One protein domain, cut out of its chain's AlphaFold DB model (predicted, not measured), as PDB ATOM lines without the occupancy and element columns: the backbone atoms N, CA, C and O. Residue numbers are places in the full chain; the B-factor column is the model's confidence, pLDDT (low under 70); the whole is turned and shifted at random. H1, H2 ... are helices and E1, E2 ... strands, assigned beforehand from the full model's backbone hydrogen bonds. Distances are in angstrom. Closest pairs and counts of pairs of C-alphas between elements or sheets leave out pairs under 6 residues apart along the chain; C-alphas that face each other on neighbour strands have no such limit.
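What this domain is: This is residues 702 to 806 and 855 to 944 of the 1194 residues of an uncharacterized protein of Candidatus Doudnabacteria bacterium CG10_big_fil_rev_8_21_14_0_10_41_10 (UniProt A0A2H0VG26). Two unequal helical groups stand side by side: on one side a body of H1 to H6, in which H2 and H6 run side by side, H5 packs on both near its end, and H1 folds back on H2; on the other side a looser string of short helices, H7 to H11. A long loop, residues 871 to 912, links H8 to H9 and loops far from the helices on its way, tied by residues 881 to 882 to the short strand E1, while E2 leads from H6 toward the cut. The printed part has 195 residues, with eleven named helices and two named strands in the order H1 H2 H3 H4 E1 H5 H6 E2 H7 H8 H9 H10 H11; no two named strands pair, and the class is mostly helix. The whole is compact, with a radius of gyration of the C-alphas of 16.8 A, and spans 50 by 49 by 29 A.

How they stand to each other: H1, residues 703 to 714, and H2, residues 718 to 734, form a helical hairpin, opposite ways at a tilt of 35.3 degrees, only just steep; the closest C-alphas, of Val 713 and Arg 725, are 6.1 A apart. H3, residues 738 to 742, and H2 touch only at the corner, and only just, with 3 pairs of C-alphas within 8 A; the closest are those of Ala 732 and Leu 738, 5.2 A. H4, residues 745 to 751, and H3 also touch only at the corner, and only just, with 3 such pairs, the closest those of Leu 742 and Ala 748, 5.4 A. E1, residues 757 to 759, pairs with no named strand, but is paired antiparallel with residues 881 to 882, and these with residues 903 to 904, antiparallel too. H5, residues 761 to 772, touches H2 with residues 771 to 772 alone, opposite ways at a shallow tilt of 32 degrees; the C-alphas of Arg 725 and Leu 772, their closest, are 5.9 A apart. H6, residues 776 to 793, touches H2 with 12 pairs of C-alphas within 8 A, the closest those of Ser 734 and Leu 789, 5.7 A, the same way at a shallow tilt of 15 degrees. H6 has a kink of 30 degrees near residue 787. E2, residues 802 to 805, pairs with no named strand; its closest C-alpha to H6 is that of Ala 802, 4.7 A from that of Asp 783. H7, residues 855 to 863, is near H6, and touches H9, residues 913 to 919, the same way at a shallow tilt of 13 degrees; the closest C-alphas, of Ala 855 and Gly 914, are 4.6 A apart. H8, residues 867 to 870, touches H10, residues 924 to 933, the closest C-alphas being those of Gly 867 and Ala 926, 5.0 A. H11, residues 935 to 941, touches no helix. In H1, H2, H3, H5, H7, H9 and H11 every O i to N i+4 pair is within hydrogen-bond range; the counts are 2 of 3 in H4, 12 of 14 in H6 and 4 of 6 in H10, and H8 is too short for such a pair.

Where its parts are: H1 begins at C-alpha 703, (-22.105, 10.127, -83.731), and is 16.9 A long from first to last C-alpha. H2 measures 24.5 A, H5 15.9 A, H6 24.6 A and H10 15.3 A. H6 begins at C-alpha 776, (-11.132, -7.149, -62.744), and H11 ends at C-alpha 941, (-45.504, -11.328, -80.636).

The domain as a whole: The two C-alphas farthest apart, of Gly 718 and Arg 928, are 51.3 A apart. Residues 807 to 854 are not printed, and C-alphas 806 and 855 are 20.2 A apart across the cut. Of the links that are printed whole, H8 to H9 is long, with 42 residues. The mean pLDDT of the printed part is 76.5; 49 residues are under 70, namely 806, 866 to 872, 889 and 905 to 944.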
ATOM      1  N   SER A 702     -19.738  14.179 -82.265       84.75
ATOM      2  CA  SER A 702     -20.760  13.710 -83.213       84.75
ATOM      3  C   SER A 702     -20.826  12.177 -83.213       84.75
ATOM      4  O   SER A 702     -19.865  11.518 -82.802       84.75
ATOM      5  N   LYS A 703     -21.934  11.590 -83.688       79.00
ATOM      6  CA  LYS A 703     -22.105  10.127 -83.731       79.00
ATOM      7  C   LYS A 703     -20.981   9.466 -84.539       79.00
ATOM      8  O   LYS A 703     -20.395   8.492 -84.083       79.00
ATOM      9  N   GLU A 704     -20.586  10.055 -85.662       79.81
ATOM     10  CA  GLU A 704     -19.497   9.568 -86.521       79.81
ATOM     11  C   GLU A 704     -18.145   9.633 -85.797       79.81
ATOM     12  O   GLU A 704     -17.381   8.668 -85.795       79.81
ATOM     13  N   GLN A 705     -17.866  10.754 -85.122       83.69
ATOM     14  CA  GLN A 705     -16.641  10.932 -84.341       83.69
ATOM     15  C   GLN A 705     -16.569   9.952 -83.167       83.69
ATOM     16  O   GLN A 705     -15.495   9.429 -82.863       83.69
ATOM     17  N   PHE A 706     -17.698   9.704 -82.504       86.81
ATOM     18  CA  PHE A 706     -17.806   8.735 -81.423       86.81
ATOM     19  C   PHE A 706     -17.543   7.309 -81.922       86.81
ATOM     20  O   PHE A 706     -16.736   6.598 -81.320       86.81
ATOM     21  N   MET A 707     -18.144   6.913 -83.050       84.69
ATOM     22  CA  MET A 707     -17.949   5.581 -83.635       84.69
ATOM     23  C   MET A 707     -16.505   5.356 -84.086       84.69
ATOM     24  O   MET A 707     -15.916   4.320 -83.776       84.69
ATOM     25  N   GLU A 708     -15.881   6.342 -84.731       85.81
ATOM     26  CA  GLU A 708     -14.468   6.255 -85.118       85.81
ATOM     27  C   GLU A 708     -13.553   6.158 -83.886       85.81
ATOM     28  O   GLU A 708     -12.594   5.378 -83.824       85.81
ATOM     29  N   LYS A 709     -13.889   6.901 -82.829       85.50
ATOM     30  CA  LYS A 709     -13.170   6.823 -81.562       85.50
ATOM     31  C   LYS A 709     -13.337   5.452 -80.894       85.50
ATOM     32  O   LYS A 709     -12.360   4.934 -80.361       85.50
ATOM     33  N   ALA A 710     -14.513   4.831 -80.966       88.50
ATOM     34  CA  ALA A 710     -14.733   3.475 -80.468       88.50
ATOM     35  C   ALA A 710     -13.885   2.432 -81.224       88.50
ATOM     36  O   ALA A 710     -13.227   1.602 -80.594       88.50
ATOM     37  N   LYS A 711     -13.805   2.524 -82.559       89.88
ATOM     38  CA  LYS A 711     -12.953   1.646 -83.385       89.88
ATOM     39  C   LYS A 711     -11.470   1.779 -83.016       89.88
ATOM     40  O   LYS A 711     -10.786   0.787 -82.769       89.88
ATOM     41  N   THR A 712     -10.967   3.012 -82.919       87.94
ATOM     42  CA  THR A 712      -9.541   3.271 -82.627       87.94
ATOM     43  C   THR A 712      -9.122   2.827 -81.222       87.94
ATOM     44  O   THR A 712      -8.007   2.336 -81.026       87.94
ATOM     45  N   VAL A 713     -10.013   2.967 -80.240       89.19
ATOM     46  CA  VAL A 713      -9.745   2.642 -78.834       89.19
ATOM     47  C   VAL A 713      -9.713   1.129 -78.574       89.19
ATOM     48  O   VAL A 713      -9.028   0.689 -77.644       89.19
ATOM     49  N   GLU A 714     -10.357   0.311 -79.414       87.00
ATOM     50  CA  GLU A 714     -10.349  -1.153 -79.284       87.00
ATOM     51  C   GLU A 714      -8.920  -1.717 -79.195       87.00
ATOM     52  O   GLU A 714      -8.609  -2.513 -78.303       87.00
ATOM     53  N   ASN A 715      -8.032  -1.231 -80.069       85.00
ATOM     54  CA  ASN A 715      -6.652  -1.704 -80.205       85.00
ATOM     55  C   ASN A 715      -5.661  -1.032 -79.237       85.00
ATOM     56  O   ASN A 715      -4.486  -1.404 -79.198       85.00
ATOM     57  N   MET A 716      -6.098  -0.059 -78.431       81.56
ATOM     58  CA  MET A 716      -5.211   0.620 -77.484       81.56
ATOM     59  C   MET A 716      -4.777  -0.321 -76.355       81.56
ATOM     60  O   MET A 716      -5.585  -0.983 -75.703       81.56
ATOM     61  N   THR A 717      -3.481  -0.360 -76.067       77.88
ATOM     62  CA  THR A 717      -2.926  -1.160 -74.968       77.88
ATOM     63  C   THR A 717      -2.618  -0.284 -73.746       77.88
ATOM     64  O   THR A 717      -2.689   0.944 -73.794       77.88
ATOM     65  N   GLY A 718      -2.319  -0.911 -72.607       77.75
ATOM     66  CA  GLY A 718      -2.003  -0.199 -71.365       77.75
ATOM     67  C   GLY A 718      -3.221   0.309 -70.580       77.75
ATOM     68  O   GLY A 718      -4.373   0.033 -70.916       77.75
ATOM     69  N   VAL A 719      -2.947   1.016 -69.480       72.88
ATOM     70  CA  VAL A 719      -3.966   1.476 -68.513       72.88
ATOM     71  C   VAL A 719      -4.930   2.480 -69.147       72.88
ATOM     72  O   VAL A 719      -6.135   2.377 -68.945       72.88
ATOM     73  N   GLU A 720      -4.414   3.388 -69.977       77.56
ATOM     74  CA  GLU A 720      -5.223   4.403 -70.656       77.56
ATOM     75  C   GLU A 720      -6.126   3.802 -71.743       77.56
ATOM     76  O   GLU A 720      -7.284   4.188 -71.852       77.56
ATOM     77  N   GLY A 721      -5.655   2.790 -72.486       82.31
ATOM     78  CA  GLY A 721      -6.495   2.058 -73.440       82.31
ATOM     79  C   GLY A 721      -7.665   1.339 -72.763       82.31
ATOM     80  O   GLY A 721      -8.801   1.424 -73.220       82.31
ATOM     81  N   LYS A 722      -7.412   0.698 -71.612       86.12
ATOM     82  CA  LYS A 722      -8.466   0.091 -70.776       86.12
ATOM     83  C   LYS A 722      -9.458   1.148 -70.261       86.12
ATOM     84  O   LYS A 722     -10.662   0.941 -70.362       86.12
ATOM     85  N   ARG A 723      -8.915   2.282 -69.797       86.81
ATOM     86  CA  ARG A 723      -9.548   3.595 -69.563       86.81
ATOM     87  C   ARG A 723     -10.633   3.938 -70.578       86.81
ATOM     88  O   ARG A 723     -11.834   3.943 -70.313       86.81
ATOM     89  N   GLN A 724     -10.154   4.221 -71.781       87.44
ATOM     90  CA  GLN A 724     -10.968   4.728 -72.873       87.44
ATOM     91  C   GLN A 724     -11.991   3.695 -73.348       87.44
ATOM     92  O   GLN A 724     -13.109   4.085 -73.660       87.44
ATOM     93  N   ARG A 725     -11.675   2.389 -73.333       91.25
ATOM     94  CA  ARG A 725     -12.654   1.344 -73.674       91.25
ATOM     95  C   ARG A 725     -13.853   1.337 -72.727       91.25
ATOM     96  O   ARG A 725     -14.983   1.312 -73.205       91.25
ATOM     97  N   ARG A 726     -13.623   1.431 -71.410       92.56
ATOM     98  CA  ARG A 726     -14.715   1.553 -70.428       92.56
ATOM     99  C   ARG A 726     -15.479   2.860 -70.604       92.56
ATOM    100  O   ARG A 726     -16.699   2.830 -70.633       92.56
ATOM    101  N   GLY A 727     -14.784   3.976 -70.835       89.00
ATOM    102  CA  GLY A 727     -15.421   5.268 -71.117       89.00
ATOM    103  C   GLY A 727     -16.316   5.272 -72.367       89.00
ATOM    104  O   GLY A 727     -17.386   5.872 -72.334       89.00
ATOM    105  N   VAL A 728     -15.927   4.571 -73.441       90.81
ATOM    106  CA  VAL A 728     -16.745   4.401 -74.661       90.81
ATOM    107  C   VAL A 728     -18.016   3.609 -74.358       90.81
ATOM    108  O   VAL A 728     -19.107   4.072 -74.674       90.81
ATOM    109  N   VAL A 729     -17.888   2.451 -73.699       92.94
ATOM    110  CA  VAL A 729     -19.049   1.627 -73.320       92.94
ATOM    111  C   VAL A 729     -19.959   2.390 -72.352       92.94
ATOM    112  O   VAL A 729     -21.171   2.380 -72.525       92.94
ATOM    113  N   LYS A 730     -19.388   3.125 -71.389       92.94
ATOM    114  CA  LYS A 730     -20.123   3.968 -70.433       92.94
ATOM    115  C   LYS A 730     -20.908   5.077 -71.125       92.94
ATOM    116  O   LYS A 730     -22.056   5.319 -70.771       92.94
ATOM    117  N   ALA A 731     -20.307   5.738 -72.115       89.81
ATOM    118  CA  ALA A 731     -20.969   6.776 -72.895       89.81
ATOM    119  C   ALA A 731     -22.139   6.213 -73.715       89.81
ATOM    120  O   ALA A 731     -23.243   6.745 -73.607       89.81
ATOM    121  N   ALA A 732     -21.923   5.116 -74.450       89.38
ATOM    122  CA  ALA A 732     -22.975   4.459 -75.231       89.38
ATOM    123  C   ALA A 732     -24.124   3.958 -74.337       89.38
ATOM    124  O   ALA A 732     -25.284   4.269 -74.596       89.38
ATOM    125  N   ALA A 733     -23.802   3.274 -73.234       89.88
ATOM    126  CA  ALA A 733     -24.787   2.766 -72.281       89.88
ATOM    127  C   ALA A 733     -25.572   3.893 -71.593       89.88
ATOM    128  O   ALA A 733     -26.775   3.771 -71.404       89.88
ATOM    129  N   SER A 734     -24.927   5.022 -71.262       86.00
ATOM    130  CA  SER A 734     -25.606   6.176 -70.646       86.00
ATOM    131  C   SER A 734     -26.663   6.831 -71.533       86.00
ATOM    132  O   SER A 734     -27.546   7.511 -71.020       86.00
ATOM    133  N   GLN A 735     -26.562   6.636 -72.849       82.94
ATOM    134  CA  GLN A 735     -27.526   7.129 -73.827       82.94
ATOM    135  C   GLN A 735     -28.501   6.036 -74.300       82.94
ATOM    136  O   GLN A 735     -29.371   6.336 -75.110       82.94
ATOM    137  N   GLY A 736     -28.373   4.793 -73.812       80.31
ATOM    138  CA  GLY A 736     -29.177   3.651 -74.267       80.31
ATOM    139  C   GLY A 736     -28.839   3.162 -75.684       80.31
ATOM    140  O   GLY A 736     -29.663   2.526 -76.326       80.31
ATOM    141  N   TYR A 737     -27.642   3.475 -76.196       84.19
ATOM    142  CA  TYR A 737     -27.254   3.273 -77.602       84.19
ATOM    143  C   TYR A 737     -26.109   2.262 -77.776       84.19
ATOM    144  O   TYR A 737     -25.257   2.399 -78.660       84.19
ATOM    145  N   LEU A 738     -26.031   1.239 -76.917       86.69
ATOM    146  CA  LEU A 738     -25.083   0.135 -77.134       86.69
ATOM    147  C   LEU A 738     -25.421  -0.694 -78.385       86.69
ATOM    148  O   LEU A 738     -24.515  -1.270 -78.989       86.69
ATOM    149  N   ASP A 739     -26.684  -0.713 -78.809       86.88
ATOM    150  CA  ASP A 739     -27.131  -1.339 -80.054       86.88
ATOM    151  C   ASP A 739     -26.637  -0.593 -81.292       86.88
ATOM    152  O   ASP A 739     -26.112  -1.217 -82.214       86.88
ATOM    153  N   ASP A 740     -26.678   0.738 -81.274       86.75
ATOM    154  CA  ASP A 740     -26.079   1.576 -82.315       86.75
ATOM    155  C   ASP A 740     -24.568   1.336 -82.463       86.75
ATOM    156  O   ASP A 740     -24.041   1.388 -83.574       86.75
ATOM    157  N   LEU A 741     -23.855   1.061 -81.365       87.88
ATOM    158  CA  LEU A 741     -22.426   0.739 -81.413       87.88
ATOM    159  C   LEU A 741     -22.177  -0.603 -82.117       87.88
ATOM    160  O   LEU A 741     -21.258  -0.719 -82.926       87.88
ATOM    161  N   LEU A 742     -23.007  -1.607 -81.838       89.12
ATOM    162  CA  LEU A 742     -22.915  -2.943 -82.434       89.12
ATOM    163  C   LEU A 742     -23.495  -3.029 -83.854       89.12
ATOM    164  O   LEU A 742     -23.245  -4.007 -84.555       89.12
ATOM    165  N   ARG A 743     -24.206  -1.992 -84.305       87.56
ATOM    166  CA  ARG A 743     -24.749  -1.863 -85.663       87.56
ATOM    167  C   ARG A 743     -23.716  -1.429 -86.711       87.56
ATOM    168  O   ARG A 743     -23.958  -1.567 -87.908       87.56
ATOM    169  N   VAL A 744     -22.567  -0.917 -86.283       87.62
ATOM    170  CA  VAL A 744     -21.505  -0.457 -87.186       87.62
ATOM    171  C   VAL A 744     -20.759  -1.645 -87.797       87.62
ATOM    172  O   VAL A 744     -20.442  -2.599 -87.086       87.62
ATOM    173  N   ASP A 745     -20.411  -1.554 -89.082       86.19
ATOM    174  CA  ASP A 745     -19.681  -2.561 -89.871       86.19
ATOM    175  C   ASP A 745     -18.575  -3.311 -89.114       86.19
ATOM    176  O   ASP A 745     -18.548  -4.544 -89.080       86.19
ATOM    177  N   HIS A 746     -17.701  -2.573 -88.436       89.19
ATOM    178  CA  HIS A 746     -16.562  -3.083 -87.680       89.19
ATOM    179  C   HIS A 746     -16.968  -4.011 -86.531       89.19
ATOM    180  O   HIS A 746     -16.328  -5.035 -86.301       89.19
ATOM    181  N   PHE A 747     -18.024  -3.662 -85.797       89.12
ATOM    182  CA  PHE A 747     -18.466  -4.428 -84.635       89.12
ATOM    183  C   PHE A 747     -19.460  -5.524 -85.025       89.12
ATOM    184  O   PHE A 747     -19.308  -6.662 -84.575       89.12
ATOM    185  N   ALA A 748     -20.398  -5.225 -85.926       84.94
ATOM    186  CA  ALA A 748     -21.360  -6.188 -86.451       84.94
ATOM    187  C   ALA A 748     -20.656  -7.372 -87.130       84.94
ATOM    188  O   ALA A 748     -20.944  -8.521 -86.812       84.94
ATOM    189  N   SER A 749     -19.672  -7.118 -88.000       82.56
ATOM    190  CA  SER A 749     -18.929  -8.190 -88.687       82.56
ATOM    191  C   SER A 749     -18.125  -9.093 -87.744       82.56
ATOM    192  O   SER A 749     -17.819 -10.232 -88.093       82.56
ATOM    193  N   LYS A 750     -17.780  -8.600 -86.549       84.81
ATOM    194  CA  LYS A 750     -16.937  -9.302 -85.578       84.81
ATOM    195  C   LYS A 750     -17.727 -10.086 -84.535       84.81
ATOM    196  O   LYS A 750     -17.250 -11.128 -84.085       84.81
ATOM    197  N   TYR A 751     -18.870  -9.559 -84.106       86.38
ATOM    198  CA  TYR A 751     -19.617 -10.089 -82.963       86.38
ATOM    199  C   TYR A 751     -20.972 -10.693 -83.333       86.38
ATOM    200  O   TYR A 751     -21.530 -11.417 -82.511       86.38
ATOM    201  N   ALA A 752     -21.495 -10.440 -84.536       83.00
ATOM    202  CA  ALA A 752     -22.773 -11.007 -84.937       83.00
ATOM    203  C   ALA A 752     -22.732 -12.538 -85.061       83.00
ATOM    204  O   ALA A 752     -21.717 -13.145 -85.408       83.00
ATOM    205  N   LYS A 753     -23.882 -13.157 -84.797       82.00
ATOM    206  CA  LYS A 753     -24.126 -14.591 -84.968       82.00
ATOM    207  C   LYS A 753     -24.249 -14.959 -86.452       82.00
ATOM    208  O   LYS A 753     -24.565 -14.125 -87.298       82.00
ATOM    209  N   ASN A 754     -24.087 -16.248 -86.764       78.50
ATOM    210  CA  ASN A 754     -24.195 -16.784 -88.134       78.50
ATOM    211  C   ASN A 754     -25.581 -16.562 -88.779       78.50
ATOM    212  O   ASN A 754     -25.728 -16.539 -90.005       78.50
ATOM    213  N   ASP A 755     -26.628 -16.412 -87.969       71.38
ATOM    214  CA  ASP A 755     -27.980 -16.114 -88.443       71.38
ATOM    215  C   ASP A 755     -28.170 -14.624 -88.804       71.38
ATOM    216  O   ASP A 755     -29.204 -14.261 -89.359       71.38
ATOM    217  N   GLY A 756     -27.158 -13.779 -88.578       74.81
ATOM    218  CA  GLY A 756     -27.164 -12.338 -88.840       74.81
ATOM    219  C   GLY A 756     -27.574 -11.487 -87.635       74.81
ATOM    220  O   GLY A 756     -27.698 -10.268 -87.776       74.81
ATOM    221  N   THR A 757     -27.833 -12.098 -86.473       82.31
ATOM    222  CA  THR A 757     -28.183 -11.382 -85.238       82.31
ATOM    223  C   THR A 757     -26.960 -10.626 -84.726       82.31
ATOM    224  O   THR A 757     -25.959 -11.240 -84.359       82.31
ATOM    225  N   PHE A 758     -27.017  -9.292 -84.741       84.94
ATOM    226  CA  PHE A 758     -25.899  -8.408 -84.378       84.94
ATOM    227  C   PHE A 758     -26.070  -7.749 -83.007       84.94
ATOM    228  O   PHE A 758     -25.126  -7.143 -82.505       84.94
ATOM    229  N   TYR A 759     -27.249  -7.865 -82.392       87.81
ATOM    230  CA  TYR A 759     -27.491  -7.345 -81.052       87.81
ATOM    231  C   TYR A 759     -28.501  -8.205 -80.292       87.81
ATOM    232  O   TYR A 759     -29.683  -8.195 -80.612       87.81
ATOM    233  N   ASP A 760     -28.043  -8.930 -79.283       83.50
ATOM    234  CA  ASP A 760     -28.839  -9.607 -78.254       83.50
ATOM    235  C   ASP A 760     -27.977  -9.736 -76.984       83.50
ATOM    236  O   ASP A 760     -26.836  -9.258 -76.971       83.50
ATOM    237  N   GLU A 761     -28.475 -10.351 -75.910       81.19
ATOM    238  CA  GLU A 761     -27.718 -10.437 -74.657       81.19
ATOM    239  C   GLU A 761     -26.425 -11.261 -74.797       81.19
ATOM    240  O   GLU A 761     -25.430 -10.982 -74.130       81.19
ATOM    241  N   GLU A 762     -26.394 -12.250 -75.694       79.69
ATOM    242  CA  GLU A 762     -25.230 -13.115 -75.913       79.69
ATOM    243  C   GLU A 762     -24.157 -12.420 -76.765       79.69
ATOM    244  O   GLU A 762     -22.953 -12.527 -76.489       79.69
ATOM    245  N   VAL A 763     -24.582 -11.679 -77.790       84.06
ATOM    246  CA  VAL A 763     -23.729 -10.834 -78.630       84.06
ATOM    247  C   VAL A 763     -23.183  -9.673 -77.807       84.06
ATOM    248  O   VAL A 763     -21.980  -9.410 -77.862       84.06
ATOM    249  N   LEU A 764     -24.014  -9.040 -76.970       88.44
ATOM    250  CA  LEU A 764     -23.588  -7.992 -76.046       88.44
ATOM    251  C   LEU A 764     -22.580  -8.532 -75.029       88.44
ATOM    252  O   LEU A 764     -21.523  -7.932 -74.841       88.44
ATOM    253  N   ASN A 765     -22.832  -9.703 -74.440       87.75
ATOM    254  CA  ASN A 765     -21.887 -10.362 -73.542       87.75
ATOM    255  C   ASN A 765     -20.536 -10.605 -74.236       87.75
ATOM    256  O   ASN A 765     -19.468 -10.270 -73.715       87.75
ATOM    257  N   SER A 766     -20.576 -11.139 -75.456       84.25
ATOM    258  CA  SER A 766     -19.380 -11.393 -76.261       84.25
ATOM    259  C   SER A 766     -18.627 -10.103 -76.584       84.25
ATOM    260  O   SER A 766     -17.401 -10.067 -76.469       84.25
ATOM    261  N   PHE A 767     -19.339  -9.034 -76.934       90.69
ATOM    262  CA  PHE A 767     -18.767  -7.715 -77.165       90.69
ATOM    263  C   PHE A 767     -18.115  -7.156 -75.903       90.69
ATOM    264  O   PHE A 767     -16.935  -6.826 -75.938       90.69
ATOM    265  N   LEU A 768     -18.826  -7.100 -74.776       91.62
ATOM    266  CA  LEU A 768     -18.329  -6.502 -73.537       91.62
ATOM    267  C   LEU A 768     -17.051  -7.193 -73.047       91.62
ATOM    268  O   LEU A 768     -16.050  -6.525 -72.780       91.62
ATOM    269  N   HIS A 769     -17.036  -8.525 -73.016       88.06
ATOM    270  CA  HIS A 769     -15.873  -9.289 -72.565       88.06
ATOM    271  C   HIS A 769     -14.682  -9.194 -73.534       88.06
ATOM    272  O   HIS A 769     -13.532  -9.064 -73.102       88.06
ATOM    273  N   ASN A 770     -14.927  -9.196 -74.849       88.06
ATOM    274  CA  ASN A 770     -13.855  -9.131 -75.846       88.06
ATOM    275  C   ASN A 770     -13.337  -7.711 -76.093       88.06
ATOM    276  O   ASN A 770     -12.142  -7.542 -76.362       88.06
ATOM    277  N   TYR A 771     -14.202  -6.704 -75.996       89.69
ATOM    278  CA  TYR A 771     -13.862  -5.297 -76.145       89.69
ATOM    279  C   TYR A 771     -13.168  -4.802 -74.875       89.69
ATOM    280  O   TYR A 771     -12.004  -4.409 -74.938       89.69
ATOM    281  N   LEU A 772     -13.790  -4.915 -73.694       89.94
ATOM    282  CA  LEU A 772     -13.202  -4.411 -72.445       89.94
ATOM    283  C   LEU A 772     -11.968  -5.208 -71.993       89.94
ATOM    284  O   LEU A 772     -11.064  -4.607 -71.405       89.94
ATOM    285  N   LYS A 773     -11.882  -6.496 -72.375       81.94
ATOM    286  CA  LYS A 773     -10.927  -7.515 -71.892       81.94
ATOM    287  C   LYS A 773     -11.200  -7.852 -70.421       81.94
ATOM    288  O   LYS A 773     -11.318  -6.938 -69.620       81.94
ATOM    289  N   ASP A 774     -11.260  -9.138 -70.055       78.31
ATOM    290  CA  ASP A 774     -11.682  -9.666 -68.730       78.31
ATOM    291  C   ASP A 774     -10.784  -9.325 -67.526       78.31
ATOM    292  O   ASP A 774     -10.486 -10.160 -66.668       78.31
ATOM    293  N   ASP A 775     -10.302  -8.094 -67.435       83.25
ATOM    294  CA  ASP A 775      -9.657  -7.617 -66.234       83.25
ATOM    295  C   ASP A 775     -10.686  -7.287 -65.148       83.25
ATOM    296  O   ASP A 775     -11.848  -6.983 -65.407       83.25
ATOM    297  N   GLN A 776     -10.244  -7.331 -63.892       82.94
ATOM    298  CA  GLN A 776     -11.132  -7.149 -62.744       82.94
ATOM    299  C   GLN A 776     -11.845  -5.784 -62.716       82.94
ATOM    300  O   GLN A 776     -12.876  -5.672 -62.069       82.94
ATOM    301  N   GLN A 777     -11.345  -4.751 -63.410       81.81
ATOM    302  CA  GLN A 777     -12.050  -3.463 -63.502       81.81
ATOM    303  C   GLN A 777     -13.113  -3.468 -64.582       81.81
ATOM    304  O   GLN A 777     -14.173  -2.899 -64.364       81.81
ATOM    305  N   ALA A 778     -12.856  -4.118 -65.716       85.50
ATOM    306  CA  ALA A 778     -13.889  -4.371 -66.713       85.50
ATOM    307  C   ALA A 778     -15.040  -5.188 -66.110       85.50
ATOM    308  O   ALA A 778     -16.200  -4.831 -66.273       85.50
ATOM    309  N   MET A 779     -14.716  -6.232 -65.343       83.31
ATOM    310  CA  MET A 779     -15.711  -7.067 -64.670       83.31
ATOM    311  C   MET A 779     -16.517  -6.293 -63.619       83.31
ATOM    312  O   MET A 779     -17.738  -6.380 -63.595       83.31
ATOM    313  N   ARG A 780     -15.854  -5.465 -62.807       86.88
ATOM    314  CA  ARG A 780     -16.507  -4.564 -61.846       86.88
ATOM    315  C   ARG A 780     -17.387  -3.506 -62.524       86.88
ATOM    316  O   ARG A 780     -18.460  -3.182 -62.024       86.88
ATOM    317  N   PHE A 781     -16.938  -2.969 -63.656       88.75
ATOM    318  CA  PHE A 781     -17.710  -2.037 -64.478       88.75
ATOM    319  C   PHE A 781     -18.986  -2.698 -65.023       88.75
ATOM    320  O   PHE A 781     -20.057  -2.105 -64.932       88.75
ATOM    321  N   MET A 782     -18.889  -3.933 -65.525       87.94
ATOM    322  CA  MET A 782     -20.042  -4.695 -66.020       87.94
ATOM    323  C   MET A 782     -21.024  -5.099 -64.913       87.94
ATOM    324  O   MET A 782     -22.222  -5.114 -65.157       87.94
ATOM    325  N   ASP A 783     -20.527  -5.406 -63.715       84.62
ATOM    326  CA  ASP A 783     -21.362  -5.756 -62.559       84.62
ATOM    327  C   ASP A 783     -22.112  -4.532 -62.018       84.62
ATOM    328  O   ASP A 783     -23.310  -4.601 -61.815       84.62
ATOM    329  N   GLN A 784     -21.436  -3.391 -61.844       82.56
ATOM    330  CA  GLN A 784     -21.991  -2.270 -61.074       82.56
ATOM    331  C   GLN A 784     -22.401  -1.058 -61.919       82.56
ATOM    332  O   GLN A 784     -23.468  -0.476 -61.718       82.56
ATOM    333  N   ASP A 785     -21.534  -0.612 -62.836       85.75
ATOM    334  CA  ASP A 785     -21.807   0.608 -63.606       85.75
ATOM    335  C   ASP A 785     -22.817   0.333 -64.718       85.75
ATOM    336  O   ASP A 785     -23.753   1.112 -64.883       85.75
ATOM    337  N   LEU A 786     -22.672  -0.779 -65.449       87.75
ATOM    338  CA  LEU A 786     -23.657  -1.177 -66.459       87.75
ATOM    339  C   LEU A 786     -25.011  -1.524 -65.846       87.75
ATOM    340  O   LEU A 786     -26.025  -1.185 -66.443       87.75
ATOM    341  N   GLU A 787     -25.051  -2.104 -64.645       84.94
ATOM    342  CA  GLU A 787     -26.307  -2.323 -63.920       84.94
ATOM    343  C   GLU A 787     -27.021  -0.994 -63.642       84.94
ATOM    344  O   GLU A 787     -28.204  -0.834 -63.944       84.94
ATOM    345  N   THR A 788     -26.282  -0.011 -63.119       83.94
ATOM    346  CA  THR A 788     -26.825   1.321 -62.826       83.94
ATOM    347  C   THR A 788     -27.339   2.001 -64.097       83.94
ATOM    348  O   THR A 788     -28.439   2.556 -64.106       83.94
ATOM    349  N   LEU A 789     -26.562   1.947 -65.183       86.19
ATOM    350  CA  LEU A 789     -26.918   2.567 -66.460       86.19
ATOM    351  C   LEU A 789     -28.089   1.852 -67.141       86.19
ATOM    352  O   LEU A 789     -28.992   2.522 -67.638       86.19
ATOM    353  N   GLY A 790     -28.118   0.519 -67.120       85.44
ATOM    354  CA  GLY A 790     -29.196  -0.288 -67.694       85.44
ATOM    355  C   GLY A 790     -30.531  -0.034 -67.004       85.44
ATOM    356  O   GLY A 790     -31.526   0.258 -67.664       85.44
ATOM    357  N   LYS A 791     -30.542   0.000 -65.666       84.38
ATOM    358  CA  LYS A 791     -31.735   0.364 -64.883       84.38
ATOM    359  C   LYS A 791     -32.215   1.786 -65.178       84.38
ATOM    360  O   LYS A 791     -33.415   2.009 -65.297       84.38
ATOM    361  N   ALA A 792     -31.291   2.740 -65.306       82.69
ATOM    362  CA  ALA A 792     -31.628   4.137 -65.579       82.69
ATOM    363  C   ALA A 792     -32.197   4.360 -66.989       82.69
ATOM    364  O   ALA A 792     -32.990   5.277 -67.187       82.69
ATOM    365  N   THR A 793     -31.792   3.538 -67.957       83.88
ATOM    366  CA  THR A 793     -32.163   3.687 -69.373       83.88
ATOM    367  C   THR A 793     -33.243   2.702 -69.835       83.88
ATOM    368  O   THR A 793     -33.748   2.842 -70.941       83.88
ATOM    369  N   GLY A 794     -33.646   1.735 -69.001       83.12
ATOM    370  CA  GLY A 794     -34.623   0.699 -69.371       83.12
ATOM    371  C   GLY A 794     -34.028  -0.457 -70.189       83.12
ATOM    372  O   GLY A 794     -34.770  -1.212 -70.820       83.12
ATOM    373  N   HIS A 795     -32.705  -0.600 -70.170       88.56
ATOM    374  CA  HIS A 795     -31.936  -1.638 -70.853       88.56
ATOM    375  C   HIS A 795     -31.509  -2.722 -69.858       88.56
ATOM    376  O   HIS A 795     -30.389  -2.721 -69.337       88.56
ATOM    377  N   TYR A 796     -32.426  -3.630 -69.523       85.31
ATOM    378  CA  TYR A 796     -32.149  -4.693 -68.557       85.31
ATOM    379  C   TYR A 796     -31.217  -5.766 -69.127       85.31
ATOM    380  O   TYR A 796     -30.589  -6.497 -68.364       85.31
ATOM    381  N   GLU A 797     -31.045  -5.815 -70.446       85.69
ATOM    382  CA  GLU A 797     -30.047  -6.652 -71.094       85.69
ATOM    383  C   GLU A 797     -28.609  -6.240 -70.747       85.69
ATOM    384  O   GLU A 797     -27.712  -7.040 -70.958       85.69
ATOM    385  N   TYR A 798     -28.370  -5.055 -70.160       91.50
ATOM    386  CA  TYR A 798     -27.037  -4.638 -69.683       91.50
ATOM    387  C   TYR A 798     -26.625  -5.304 -68.363       91.50
ATOM    388  O   TYR A 798     -25.463  -5.214 -67.957       91.50
ATOM    389  N   LEU A 799     -27.570  -5.911 -67.644       88.69
ATOM    390  CA  LEU A 799     -27.365  -6.392 -66.280       88.69
ATOM    391  C   LEU A 799     -26.790  -7.803 -66.274       88.69
ATOM    392  O   LEU A 799     -27.119  -8.615 -67.129       88.69
ATOM    393  N   GLY A 800     -25.991  -8.120 -65.252       81.44
ATOM    394  CA  GLY A 800     -25.614  -9.498 -64.926       81.44
ATOM    395  C   GLY A 800     -24.572 -10.140 -65.851       81.44
ATOM    396  O   GLY A 800     -24.386 -11.353 -65.804       81.44
ATOM    397  N   HIS A 801     -23.850  -9.360 -66.665       87.44
ATOM    398  CA  HIS A 801     -22.708  -9.852 -67.459       87.44
ATOM    399  C   HIS A 801     -21.468 -10.180 -66.609       87.44
ATOM    400  O   HIS A 801     -20.604 -10.966 -67.004       87.44
ATOM    401  N   ALA A 802     -21.391  -9.641 -65.397       86.00
ATOM    402  CA  ALA A 802     -20.432 -10.030 -64.375       86.00
ATOM    403  C   ALA A 802     -21.158 -10.204 -63.039       86.00
ATOM    404  O   ALA A 802     -22.266  -9.703 -62.875       86.00
ATOM    405  N   LYS A 803     -20.537 -10.948 -62.122       81.25
ATOM    406  CA  LYS A 803     -21.014 -11.124 -60.749       81.25
ATOM    407  C   LYS A 803     -19.864 -11.070 -59.765       81.25
ATOM    408  O   LYS A 803     -18.828 -11.705 -59.994       81.25
ATOM    409  N   PHE A 804     -20.025 -10.354 -58.661       75.56
ATOM    410  CA  PHE A 804     -19.077 -10.436 -57.553       75.56
ATOM    411  C   PHE A 804     -19.232 -11.771 -56.810       75.56
ATOM    412  O   PHE A 804     -20.320 -12.093 -56.336       75.56
ATOM    413  N   ASP A 805     -18.150 -12.544 -56.686       74.62
ATOM    414  CA  ASP A 805     -18.123 -13.743 -55.848       74.62
ATOM    415  C   ASP A 805     -17.519 -13.416 -54.470       74.62
ATOM    416  O   ASP A 805     -16.298 -13.232 -54.359       74.62
ATOM    417  N   PRO A 806     -18.334 -13.401 -53.396       49.84
ATOM    418  CA  PRO A 806     -17.864 -13.093 -52.051       49.84
ATOM    419  C   PRO A 806     -16.857 -14.115 -51.512       49.84
ATOM    420  O   PRO A 806     -16.098 -13.792 -50.602       49.84
ATOM    421  N   ALA A 855     -29.399 -13.666 -67.224       70.00
ATOM    422  CA  ALA A 855     -30.833 -13.686 -67.503       70.00
ATOM    423  C   ALA A 855     -31.693 -13.749 -66.229       70.00
ATOM    424  O   ALA A 855     -32.686 -13.030 -66.107       70.00
ATOM    425  N   GLU A 856     -31.304 -14.583 -65.261       71.38
ATOM    426  CA  GLU A 856     -32.016 -14.710 -63.984       71.38
ATOM    427  C   GLU A 856     -31.920 -13.427 -63.153       71.38
ATOM    428  O   GLU A 856     -32.913 -12.959 -62.591       71.38
ATOM    429  N   TYR A 857     -30.729 -12.830 -63.108       79.19
ATOM    430  CA  TYR A 857     -30.490 -11.589 -62.386       79.19
ATOM    431  C   TYR A 857     -31.264 -10.428 -63.010       79.19
ATOM    432  O   TYR A 857     -31.987  -9.719 -62.309       79.19
ATOM    433  N   ALA A 858     -31.191 -10.281 -64.333       81.06
ATOM    434  CA  ALA A 858     -31.886  -9.228 -65.051       81.06
ATOM    435  C   ALA A 858     -33.417  -9.334 -64.888       81.06
ATOM    436  O   ALA A 858     -34.065  -8.324 -64.611       81.06
ATOM    437  N   LEU A 859     -33.989 -10.546 -64.929       77.12
ATOM    438  CA  LEU A 859     -35.406 -10.774 -64.617       77.12
ATOM    439  C   LEU A 859     -35.754 -10.397 -63.171       77.12
ATOM    440  O   LEU A 859     -36.806  -9.806 -62.917       77.12
ATOM    441  N   SER A 860     -34.891 -10.738 -62.211       77.88
ATOM    442  CA  SER A 860     -35.125 -10.420 -60.800       77.88
ATOM    443  C   SER A 860     -35.190  -8.910 -60.550       77.88
ATOM    444  O   SER A 860     -36.025  -8.453 -59.771       77.88
ATOM    445  N   GLU A 861     -34.371  -8.126 -61.255       83.12
ATOM    446  CA  GLU A 861     -34.392  -6.664 -61.198       83.12
ATOM    447  C   GLU A 861     -35.581  -6.081 -61.973       83.12
ATOM    448  O   GLU A 861     -36.249  -5.173 -61.482       83.12
ATOM    449  N   PHE A 862     -35.920  -6.651 -63.131       79.56
ATOM    450  CA  PHE A 862     -37.085  -6.262 -63.929       79.56
ATOM    451  C   PHE A 862     -38.411  -6.432 -63.164       79.56
ATOM    452  O   PHE A 862     -39.295  -5.572 -63.221       79.56
ATOM    453  N   LYS A 863     -38.548  -7.501 -62.366       76.81
ATOM    454  CA  LYS A 863     -39.739  -7.754 -61.534       76.81
ATOM    455  C   LYS A 863     -39.957  -6.710 -60.433       76.81
ATOM    456  O   LYS A 863     -41.102  -6.510 -60.029       76.81
ATOM    457  N   LYS A 864     -38.899  -6.028 -59.976       79.50
ATOM    458  CA  LYS A 864     -38.970  -4.983 -58.933       79.50
ATOM    459  C   LYS A 864     -39.556  -3.665 -59.441       79.50
ATOM    460  O   LYS A 864     -39.924  -2.810 -58.638       79.50
ATOM    461  N   VAL A 865     -39.633  -3.489 -60.756       72.88
ATOM    462  CA  VAL A 865     -40.114  -2.263 -61.395       72.88
ATOM    463  C   VAL A 865     -41.614  -2.366 -61.669       72.88
ATOM    464  O   VAL A 865     -42.113  -3.423 -62.052       72.88
ATOM    465  N   GLY A 866     -42.360  -1.280 -61.437       68.19
ATOM    466  CA  GLY A 866     -43.821  -1.282 -61.550       68.19
ATOM    467  C   GLY A 866     -44.310  -1.582 -62.973       68.19
ATOM    468  O   GLY A 866     -43.649  -1.225 -63.947       68.19
ATOM    469  N   GLY A 867     -45.503  -2.178 -63.105       65.12
ATOM    470  CA  GLY A 867     -46.056  -2.637 -64.392       65.12
ATOM    471  C   GLY A 867     -46.034  -1.586 -65.512       65.12
ATOM    472  O   GLY A 867     -45.650  -1.899 -66.633       65.12
ATOM    473  N   ARG A 868     -46.321  -0.312 -65.202       59.34
ATOM    474  CA  ARG A 868     -46.248   0.786 -66.184       59.34
ATOM    475  C   ARG A 868     -44.826   1.181 -66.591       59.34
ATOM    476  O   ARG A 868     -44.619   1.613 -67.716       59.34
ATOM    477  N   GLN A 869     -43.853   1.057 -65.693       64.12
ATOM    478  CA  GLN A 869     -42.445   1.356 -65.980       64.12
ATOM    479  C   GLN A 869     -41.776   0.217 -66.763       64.12
ATOM    480  O   GLN A 869     -40.919   0.486 -67.601       64.12
ATOM    481  N   ARG A 870     -42.227  -1.034 -66.577       68.75
ATOM    482  CA  ARG A 870     -41.834  -2.178 -67.421       68.75
ATOM    483  C   ARG A 870     -42.168  -1.965 -68.905       68.75
ATOM    484  O   ARG A 870     -41.461  -2.489 -69.757       68.75
ATOM    485  N   MET A 871     -43.171  -1.136 -69.217       61.81
ATOM    486  CA  MET A 871     -43.520  -0.750 -70.594       61.81
ATOM    487  C   MET A 871     -42.484   0.140 -71.287       61.81
ATOM    488  O   MET A 871     -42.483   0.250 -72.511       61.81
ATOM    489  N   GLY A 872     -41.613   0.788 -70.511       64.94
ATOM    490  CA  GLY A 872     -40.507   1.598 -71.019       64.94
ATOM    491  C   GLY A 872     -39.232   0.798 -71.287       64.94
ATOM    492  O   GLY A 872     -38.221   1.402 -71.633       64.94
ATOM    493  N   ALA A 873     -39.250  -0.527 -71.099       74.88
ATOM    494  CA  ALA A 873     -38.093  -1.366 -71.374       74.88
ATOM    495  C   ALA A 873     -37.810  -1.438 -72.878       74.88
ATOM    496  O   ALA A 873     -38.723  -1.497 -73.707       74.88
ATOM    497  N   ALA A 874     -36.530  -1.452 -73.233       77.25
ATOM    498  CA  ALA A 874     -36.121  -1.470 -74.624       77.25
ATOM    499  C   ALA A 874     -36.541  -2.787 -75.324       77.25
ATOM    500  O   ALA A 874     -36.476  -3.852 -74.703       77.25
ATOM    501  N   PRO A 875     -36.937  -2.767 -76.616       71.62
ATOM    502  CA  PRO A 875     -37.454  -3.955 -77.313       71.62
ATOM    503  C   PRO A 875     -36.499  -5.156 -77.326       71.62
ATOM    504  O   PRO A 875     -36.936  -6.306 -77.351       71.62
ATOM    505  N   HIS A 876     -35.190  -4.904 -77.277       76.25
ATOM    506  CA  HIS A 876     -34.175  -5.956 -77.292       76.25
ATOM    507  C   HIS A 876     -33.993  -6.703 -75.966       76.25
ATOM    508  O   HIS A 876     -33.354  -7.752 -75.960       76.25
ATOM    509  N   ASN A 877     -34.644  -6.264 -74.882       75.06
ATOM    510  CA  ASN A 877     -34.825  -7.104 -73.692       75.06
ATOM    511  C   ASN A 877     -35.580  -8.396 -74.029       75.06
ATOM    512  O   ASN A 877     -35.401  -9.425 -73.378       75.06
ATOM    513  N   PHE A 878     -36.406  -8.356 -75.076       71.81
ATOM    514  CA  PHE A 878     -37.314  -9.437 -75.419       71.81
ATOM    515  C   PHE A 878     -37.017 -10.097 -76.774       71.81
ATOM    516  O   PHE A 878     -37.472 -11.214 -77.000       71.81
ATOM    517  N   MET A 879     -36.270  -9.451 -77.679       71.25
ATOM    518  CA  MET A 879     -35.767 -10.070 -78.916       71.25
ATOM    519  C   MET A 879     -34.504  -9.396 -79.458       71.25
ATOM    520  O   MET A 879     -34.468  -8.178 -79.614       71.25
ATOM    521  N   GLY A 880     -33.539 -10.192 -79.914       75.12
ATOM    522  CA  GLY A 880     -32.376  -9.679 -80.640       75.12
ATOM    523  C   GLY A 880     -32.699  -8.918 -81.938       75.12
ATOM    524  O   GLY A 880     -33.748  -9.111 -82.555       75.12
ATOM    525  N   GLN A 881     -31.779  -8.062 -82.383       83.88
ATOM    526  CA  GLN A 881     -31.804  -7.380 -83.677       83.88
ATOM    527  C   GLN A 881     -30.912  -8.103 -84.693       83.88
ATOM    528  O   GLN A 881     -29.787  -8.512 -84.393       83.88
ATOM    529  N   ARG A 882     -31.405  -8.216 -85.926       85.19
ATOM    530  CA  ARG A 882     -30.795  -8.992 -87.007       85.19
ATOM    531  C   ARG A 882     -30.714  -8.205 -88.307       85.19
ATOM    532  O   ARG A 882     -31.669  -7.536 -88.694       85.19
ATOM    533  N   GLY A 883     -29.576  -8.317 -88.983       83.25
ATOM    534  CA  GLY A 883     -29.321  -7.704 -90.283       83.25
ATOM    535  C   GLY A 883     -29.712  -8.583 -91.463       83.25
ATOM    536  O   GLY A 883     -29.818  -9.806 -91.346       83.25
ATOM    537  N   GLU A 884     -29.900  -7.962 -92.623       83.38
ATOM    538  CA  GLU A 884     -29.991  -8.690 -93.888       83.38
ATOM    539  C   GLU A 884     -28.639  -9.321 -94.250       83.38
ATOM    540  O   GLU A 884     -27.590  -8.732 -93.991       83.38
ATOM    541  N   LYS A 885     -28.665 -10.515 -94.849       84.06
ATOM    542  CA  LYS A 885     -27.464 -11.258 -95.245       84.06
ATOM    543  C   LYS A 885     -27.370 -11.423 -96.759       84.06
ATOM    544  O   LYS A 885     -28.387 -11.528 -97.442       84.06
ATOM    545  N   ASP A 886     -26.145 -11.499 -97.266       79.94
ATOM    546  CA  ASP A 886     -25.854 -11.936 -98.627       79.94
ATOM    547  C   ASP A 886     -26.030 -13.472 -98.772       79.94
ATOM    548  O   ASP A 886     -26.116 -14.197 -97.774       79.94
ATOM    549  N   PRO A 887     -26.048 -14.017-100.004       73.50
ATOM    550  CA  PRO A 887     -26.137 -15.464-100.234       73.50
ATOM    551  C   PRO A 887     -24.966 -16.289 -99.672       73.50
ATOM    552  O   PRO A 887     -25.035 -17.515 -99.663       73.50
ATOM    553  N   LYS A 888     -23.878 -15.642 -99.236       70.75
ATOM    554  CA  LYS A 888     -22.713 -16.271 -98.598       70.75
ATOM    555  C   LYS A 888     -22.801 -16.233 -97.065       70.75
ATOM    556  O   LYS A 888     -21.920 -16.780 -96.407       70.75
ATOM    557  N   GLY A 889     -23.853 -15.630 -96.505       69.50
ATOM    558  CA  GLY A 889     -24.104 -15.527 -95.070       69.50
ATOM    559  C   GLY A 889     -23.514 -14.286 -94.389       69.50
ATOM    560  O   GLY A 889     -23.603 -14.199 -93.167       69.50
ATOM    561  N   ASN A 890     -22.944 -13.324 -95.123       80.69
ATOM    562  CA  ASN A 890     -22.384 -12.093 -94.550       80.69
ATOM    563  C   ASN A 890     -23.457 -11.014 -94.384       80.69
ATOM    564  O   ASN A 890     -24.312 -10.861 -95.251       80.69
ATOM    565  N   ILE A 891     -23.377 -10.218 -93.316       85.38
ATOM    566  CA  ILE A 891     -24.301  -9.100 -93.080       85.38
ATOM    567  C   ILE A 891     -24.074  -7.984 -94.111       85.38
ATOM    568  O   ILE A 891     -22.937  -7.630 -94.421       85.38
ATOM    569  N   LEU A 892     -25.169  -7.428 -94.632       85.06
ATOM    570  CA  LEU A 892     -25.171  -6.291 -95.547       85.06
ATOM    571  C   LEU A 892     -25.171  -4.964 -94.781       85.06
ATOM    572  O   LEU A 892     -25.901  -4.797 -93.801       85.06
ATOM    573  N   PHE A 893     -24.407  -3.998 -95.291       88.88
ATOM    574  CA  PHE A 893     -24.303  -2.644 -94.747       88.88
ATOM    575  C   PHE A 893     -24.838  -1.605 -95.742       88.88
ATOM    576  O   PHE A 893     -24.848  -1.847 -96.952       88.88
ATOM    577  N   ASP A 894     -25.336  -0.479 -95.236       86.94
ATOM    578  CA  ASP A 894     -25.716   0.689 -96.035       86.94
ATOM    579  C   ASP A 894     -24.511   1.600 -96.353       86.94
ATOM    580  O   ASP A 894     -23.370   1.299 -95.999       86.94
ATOM    581  N   GLU A 895     -24.757   2.703 -97.070       80.94
ATOM    582  CA  GLU A 895     -23.719   3.662 -97.486       80.94
ATOM    583  C   GLU A 895     -23.042   4.370 -96.294       80.94
ATOM    584  O   GLU A 895     -21.928   4.875 -96.424       80.94
ATOM    585  N   GLU A 896     -23.675   4.349 -95.118       75.94
ATOM    586  CA  GLU A 896     -23.179   4.913 -93.857       75.94
ATOM    587  C   GLU A 896     -22.459   3.862 -92.988       75.94
ATOM    588  O   GLU A 896     -22.035   4.148 -91.861       75.94
ATOM    589  N   GLY A 897     -22.298   2.636 -93.502       80.75
ATOM    590  CA  GLY A 897     -21.622   1.534 -92.819       80.75
ATOM    591  C   GLY A 897     -22.417   0.947 -91.650       80.75
ATOM    592  O   GLY A 897     -21.823   0.337 -90.757       80.75
ATOM    593  N   GLN A 898     -23.737   1.135 -91.615       85.69
ATOM    594  CA  GLN A 898     -24.641   0.542 -90.628       85.69
ATOM    595  C   GLN A 898     -25.304  -0.716 -91.191       85.69
ATOM    596  O   GLN A 898     -25.485  -0.855 -92.399       85.69
ATOM    597  N   VAL A 899     -25.695  -1.655 -90.323       86.12
ATOM    598  CA  VAL A 899     -26.448  -2.846 -90.750       86.12
ATOM    599  C   VAL A 899     -27.730  -2.444 -91.491       86.12
ATOM    600  O   VAL A 899     -28.571  -1.699 -90.966       86.12
ATOM    601  N   LYS A 900     -27.893  -3.003 -92.696       84.38
ATOM    602  CA  LYS A 900     -29.026  -2.775 -93.593       84.38
ATOM    603  C   LYS A 900     -30.240  -3.623 -93.194       84.38
ATOM    604  O   LYS A 900     -30.102  -4.791 -92.830       84.38
ATOM    605  N   ASN A 901     -31.439  -3.042 -93.320       80.56
ATOM    606  CA  ASN A 901     -32.731  -3.726 -93.151       80.56
ATOM    607  C   ASN A 901     -32.868  -4.503 -91.824       80.56
ATOM    608  O   ASN A 901     -33.214  -5.685 -91.820       80.56
ATOM    609  N   VAL A 902     -32.614  -3.822 -90.700       79.00
ATOM    610  CA  VAL A 902     -32.705  -4.397 -89.347       79.00
ATOM    611  C   VAL A 902     -34.106  -4.960 -89.072       79.00
ATOM    612  O   VAL A 902     -35.113  -4.261 -89.191       79.00
ATOM    613  N   LYS A 903     -34.159  -6.231 -88.672       77.94
ATOM    614  CA  LYS A 903     -35.353  -6.967 -88.239       77.94
ATOM    615  C   LYS A 903     -35.193  -7.401 -86.781       77.94
ATOM    616  O   LYS A 903     -34.074  -7.503 -86.290       77.94
ATOM    617  N   PHE A 904     -36.302  -7.683 -86.104       71.69
ATOM    618  CA  PHE A 904     -36.295  -8.245 -84.749       71.69
ATOM    619  C   PHE A 904     -36.476  -9.765 -84.800       71.69
ATOM    620  O   PHE A 904     -37.261 -10.268 -85.606       71.69
ATOM    621  N   GLY A 905     -35.751 -10.471 -83.936       66.38
ATOM    622  CA  GLY A 905     -35.749 -11.924 -83.828       66.38
ATOM    623  C   GLY A 905     -34.732 -12.620 -84.738       66.38
ATOM    624  O   GLY A 905     -34.316 -12.110 -85.788       66.38
ATOM    625  N   SER A 906     -34.358 -13.828 -84.324       63.56
ATOM    626  CA  SER A 906     -33.486 -14.736 -85.071       63.56
ATOM    627  C   SER A 906     -34.136 -15.217 -86.375       63.56
ATOM    628  O   SER A 906     -35.336 -15.048 -86.622       63.56
ATOM    629  N   GLU A 907     -33.338 -15.816 -87.258       59.47
ATOM    630  CA  GLU A 907     -33.817 -16.320 -88.554       59.47
ATOM    631  C   GLU A 907     -34.874 -17.415 -88.436       59.47
ATOM    632  O   GLU A 907     -35.822 -17.454 -89.217       59.47
ATOM    633  N   ASN A 908     -34.742 -18.246 -87.412       52.66
ATOM    634  CA  ASN A 908     -35.657 -19.321 -87.070       52.66
ATOM    635  C   ASN A 908     -36.643 -18.915 -85.961       52.66
ATOM    636  O   ASN A 908     -37.190 -19.794 -85.305       52.66
ATOM    637  N   GLY A 909     -36.834 -17.620 -85.686       52.12
ATOM    638  CA  GLY A 909     -37.779 -17.130 -84.675       52.12
ATOM    639  C   GLY A 909     -37.546 -17.649 -83.248       52.12
ATOM    640  O   GLY A 909     -38.400 -17.446 -82.389       52.12
ATOM    641  N   GLN A 910     -36.426 -18.328 -82.980       54.84
ATOM    642  CA  GLN A 910     -36.072 -18.798 -81.650       54.84
ATOM    643  C   GLN A 910     -35.604 -17.621 -80.801       54.84
ATOM    644  O   GLN A 910     -34.696 -16.877 -81.177       54.84
ATOM    645  N   LEU A 911     -36.227 -17.476 -79.640       58.53
ATOM    646  CA  LEU A 911     -35.812 -16.537 -78.610       58.53
ATOM    647  C   LEU A 911     -34.593 -17.095 -77.880       58.53
ATOM    648  O   LEU A 911     -34.540 -18.298 -77.617       58.53
ATOM    649  N   THR A 912     -33.646 -16.239 -77.513       65.12
ATOM    650  CA  THR A 912     -32.551 -16.618 -76.613       65.12
ATOM    651  C   THR A 912     -33.090 -16.927 -75.214       65.12
ATOM    652  O   THR A 912     -34.232 -16.595 -74.877       65.12
ATOM    653  N   PHE A 913     -32.284 -17.582 -74.376       65.50
ATOM    654  CA  PHE A 913     -32.688 -17.861 -72.997       65.50
ATOM    655  C   PHE A 913     -33.016 -16.570 -72.232       65.50
ATOM    656  O   PHE A 913     -34.038 -16.523 -71.551       65.50
ATOM    657  N   GLY A 914     -32.213 -15.509 -72.377       63.44
ATOM    658  CA  GLY A 914     -32.473 -14.227 -71.721       63.44
ATOM    659  C   GLY A 914     -33.774 -13.588 -72.190       63.44
ATOM    660  O   GLY A 914     -34.576 -13.156 -71.361       63.44
ATOM    661  N   ASN A 915     -34.047 -13.625 -73.497       66.94
ATOM    662  CA  ASN A 915     -35.297 -13.114 -74.055       66.94
ATOM    663  C   ASN A 915     -36.534 -13.878 -73.543       66.94
ATOM    664  O   ASN A 915     -37.519 -13.248 -73.152       66.94
ATOM    665  N   ARG A 916     -36.487 -15.218 -73.483       62.56
ATOM    666  CA  ARG A 916     -37.583 -16.039 -72.921       62.56
ATOM    667  C   ARG A 916     -37.811 -15.733 -71.441       62.56
ATOM    668  O   ARG A 916     -38.946 -15.545 -71.009       62.56
ATOM    669  N   THR A 917     -36.726 -15.639 -70.679       63.72
ATOM    670  CA  THR A 917     -36.767 -15.363 -69.241       63.72
ATOM    671  C   THR A 917     -37.347 -13.973 -68.961       63.72
ATOM    672  O   THR A 917     -38.219 -13.850 -68.106       63.72
ATOM    673  N   MET A 918     -36.984 -12.944 -69.729       69.50
ATOM    674  CA  MET A 918     -37.580 -11.604 -69.609       69.50
ATOM    675  C   MET A 918     -39.074 -11.568 -69.932       69.50
ATOM    676  O   MET A 918     -39.847 -10.951 -69.199       69.50
ATOM    677  N   LEU A 919     -39.495 -12.262 -70.991       64.75
ATOM    678  CA  LEU A 919     -40.904 -12.362 -71.379       64.75
ATOM    679  C   LEU A 919     -41.768 -13.008 -70.289       64.75
ATOM    680  O   LEU A 919     -42.872 -12.535 -70.033       64.75
ATOM    681  N   SER A 920     -41.240 -14.012 -69.582       61.16
ATOM    682  CA  SER A 920     -41.931 -14.644 -68.444       61.16
ATOM    683  C   SER A 920     -42.182 -13.697 -67.255       61.16
ATOM    684  O   SER A 920     -42.953 -14.013 -66.352       61.16
ATOM    685  N   GLY A 921     -41.516 -12.537 -67.224       61.25
ATOM    686  CA  GLY A 921     -41.662 -11.518 -66.185       61.25
ATOM    687  C   GLY A 921     -42.772 -10.499 -66.429       61.25
ATOM    688  O   GLY A 921     -42.981  -9.639 -65.571       61.25
ATOM    689  N   ILE A 922     -43.453 -10.550 -67.578       62.81
ATOM    690  CA  ILE A 922     -44.518  -9.606 -67.925       62.81
ATOM    691  C   ILE A 922     -45.865 -10.157 -67.448       62.81
ATOM    692  O   ILE A 922     -46.307 -11.216 -67.882       62.81
ATOM    693  N   ASP A 923     -46.535  -9.417 -66.565       58.62
ATOM    694  CA  ASP A 923     -47.860  -9.785 -66.070       58.62
ATOM    695  C   ASP A 923     -48.996  -9.408 -67.044       58.62
ATOM    696  O   ASP A 923     -48.854  -8.592 -67.965       58.62
ATOM    697  N   SER A 924     -50.166 -10.011 -66.821       52.91
ATOM    698  CA  SER A 924     -51.345  -9.858 -67.672       52.91
ATOM    699  C   SER A 924     -51.885  -8.416 -67.702       52.91
ATOM    700  O   SER A 924     -52.478  -8.017 -68.711       52.91
ATOM    701  N   ASN A 925     -51.650  -7.615 -66.657       49.97
ATOM    702  CA  ASN A 925     -52.080  -6.220 -66.555       49.97
ATOM    703  C   ASN A 925     -51.127  -5.271 -67.302       49.97
ATOM    704  O   ASN A 925     -51.591  -4.409 -68.045       49.97
ATOM    705  N   ALA A 926     -49.811  -5.476 -67.200       53.50
ATOM    706  CA  ALA A 926     -48.798  -4.749 -67.965       53.50
ATOM    707  C   ALA A 926     -48.996  -4.944 -69.478       53.50
ATOM    708  O   ALA A 926     -48.902  -3.986 -70.242       53.50
ATOM    709  N   MET A 927     -49.365  -6.155 -69.910       51.19
ATOM    710  CA  MET A 927     -49.690  -6.455 -71.314       51.19
ATOM    711  C   MET A 927     -50.923  -5.702 -71.831       51.19
ATOM    712  O   MET A 927     -50.953  -5.278 -72.986       51.19
ATOM    713  N   ARG A 928     -51.927  -5.494 -70.969       49.22
ATOM    714  CA  ARG A 928     -53.138  -4.734 -71.311       49.22
ATOM    715  C   ARG A 928     -52.814  -3.267 -71.608       49.22
ATOM    716  O   ARG A 928     -53.388  -2.690 -72.528       49.22
ATOM    717  N   ASP A 929     -51.864  -2.696 -70.870       47.28
ATOM    718  CA  ASP A 929     -51.391  -1.324 -71.067       47.28
ATOM    719  C   ASP A 929     -50.403  -1.215 -72.261       47.28
ATOM    720  O   ASP A 929     -50.412  -0.210 -72.978       47.28
ATOM    721  N   PHE A 930     -49.616  -2.266 -72.555       50.03
ATOM    722  CA  PHE A 930     -48.702  -2.347 -73.716       50.03
ATOM    723  C   PHE A 930     -49.416  -2.192 -75.071       50.03
ATOM    724  O   PHE A 930     -48.865  -1.584 -75.995       50.03
ATOM    725  N   HIS A 931     -50.650  -2.699 -75.177       44.06
ATOM    726  CA  HIS A 931     -51.504  -2.604 -76.369       44.06
ATOM    727  C   HIS A 931     -51.703  -1.155 -76.849       44.06
ATOM    728  O   HIS A 931     -51.766  -0.899 -78.050       44.06
ATOM    729  N   PHE A 932     -51.741  -0.192 -75.922       46.00
ATOM    730  CA  PHE A 932     -51.977   1.218 -76.235       46.00
ATOM    731  C   PHE A 932     -50.713   1.995 -76.624       46.00
ATOM    732  O   PHE A 932     -50.836   3.069 -77.213       46.00
ATOM    733  N   GLN A 933     -49.509   1.493 -76.314       43.56
ATOM    734  CA  GLN A 933     -48.268   2.265 -76.476       43.56
ATOM    735  C   GLN A 933     -47.321   1.767 -77.578       43.56
ATOM    736  O   GLN A 933     -46.573   2.585 -78.113       43.56
ATOM    737  N   GLN A 934     -47.341   0.484 -77.977       50.41
ATOM    738  CA  GLN A 934     -46.418  -0.030 -79.008       50.41
ATOM    739  C   GLN A 934     -47.051  -1.040 -79.995       50.41
ATOM    740  O   GLN A 934     -46.841  -2.249 -79.871       50.41
ATOM    741  N   PRO A 935     -47.721  -0.590 -81.078       46.09
ATOM    742  CA  PRO A 935     -48.265  -1.481 -82.118       46.09
ATOM    743  C   PRO A 935     -47.209  -2.348 -82.839       46.09
ATOM    744  O   PRO A 935     -47.533  -3.396 -83.397       46.09
ATOM    745  N   ARG A 936     -45.923  -1.965 -82.796       44.72
ATOM    746  CA  ARG A 936     -44.805  -2.771 -83.325       44.72
ATOM    747  C   ARG A 936     -44.546  -4.041 -82.515       44.72
ATOM    748  O   ARG A 936     -44.118  -5.024 -83.103       44.72
ATOM    749  N   MET A 937     -44.834  -4.020 -81.214       45.72
ATOM    750  CA  MET A 937     -44.643  -5.155 -80.313       45.72
ATOM    751  C   MET A 937     -45.751  -6.215 -80.512       45.72
ATOM    752  O   MET A 937     -45.506  -7.412 -80.456       45.72
ATOM    753  N   LEU A 938     -46.969  -5.811 -80.879       46.56
ATOM    754  CA  LEU A 938     -48.055  -6.753 -81.190       46.56
ATOM    755  C   LEU A 938     -47.818  -7.509 -82.515       46.56
ATOM    756  O   LEU A 938     -47.929  -8.732 -82.563       46.56
ATOM    757  N   ASN A 939     -47.368  -6.806 -83.564       47.41
ATOM    758  CA  ASN A 939     -46.885  -7.425 -84.814       47.41
ATOM    759  C   ASN A 939     -45.657  -8.339 -84.605       47.41
ATOM    760  O   ASN A 939     -45.329  -9.161 -85.459       47.41
ATOM    761  N   TRP A 940     -44.969  -8.166 -83.478       47.78
ATOM    762  CA  TRP A 940     -43.744  -8.851 -83.078       47.78
ATOM    763  C   TRP A 940     -44.031 -10.120 -82.253       47.78
ATOM    764  O   TRP A 940     -43.408 -11.139 -82.531       47.78
ATOM    765  N   LEU A 941     -45.041 -10.129 -81.368       47.41
ATOM    766  CA  LEU A 941     -45.504 -11.328 -80.636       47.41
ATOM    767  C   LEU A 941     -46.150 -12.386 -81.540       47.41
ATOM    768  O   LEU A 941     -46.016 -13.579 -81.291       47.41
ATOM    769  N   VAL A 942     -46.847 -11.956 -82.595       49.88
ATOM    770  CA  VAL A 942     -47.555 -12.861 -83.520       49.88
ATOM    771  C   VAL A 942     -46.650 -13.335 -84.674       49.88
ATOM    772  O   VAL A 942     -46.993 -14.271 -85.390       49.88
ATOM    773  N   GLY A 943     -45.454 -12.746 -84.816       46.50
ATOM    774  CA  GLY A 943     -44.383 -13.215 -85.694       46.50
ATOM    775  C   GLY A 943     -44.617 -13.007 -87.197       46.50
ATOM    776  O   GLY A 943     -45.438 -13.663 -87.831       46.50
ATOM    777  N   ALA A 944     -43.816 -12.111 -87.784       41.69
ATOM    778  CA  ALA A 944     -43.223 -12.162 -89.131       41.69
ATOM    779  C   ALA A 944     -44.043 -12.731 -90.317       41.69
ATOM    780  O   ALA A 944     -43.466 -13.222 -91.292       41.69
TER     781      ALA A 944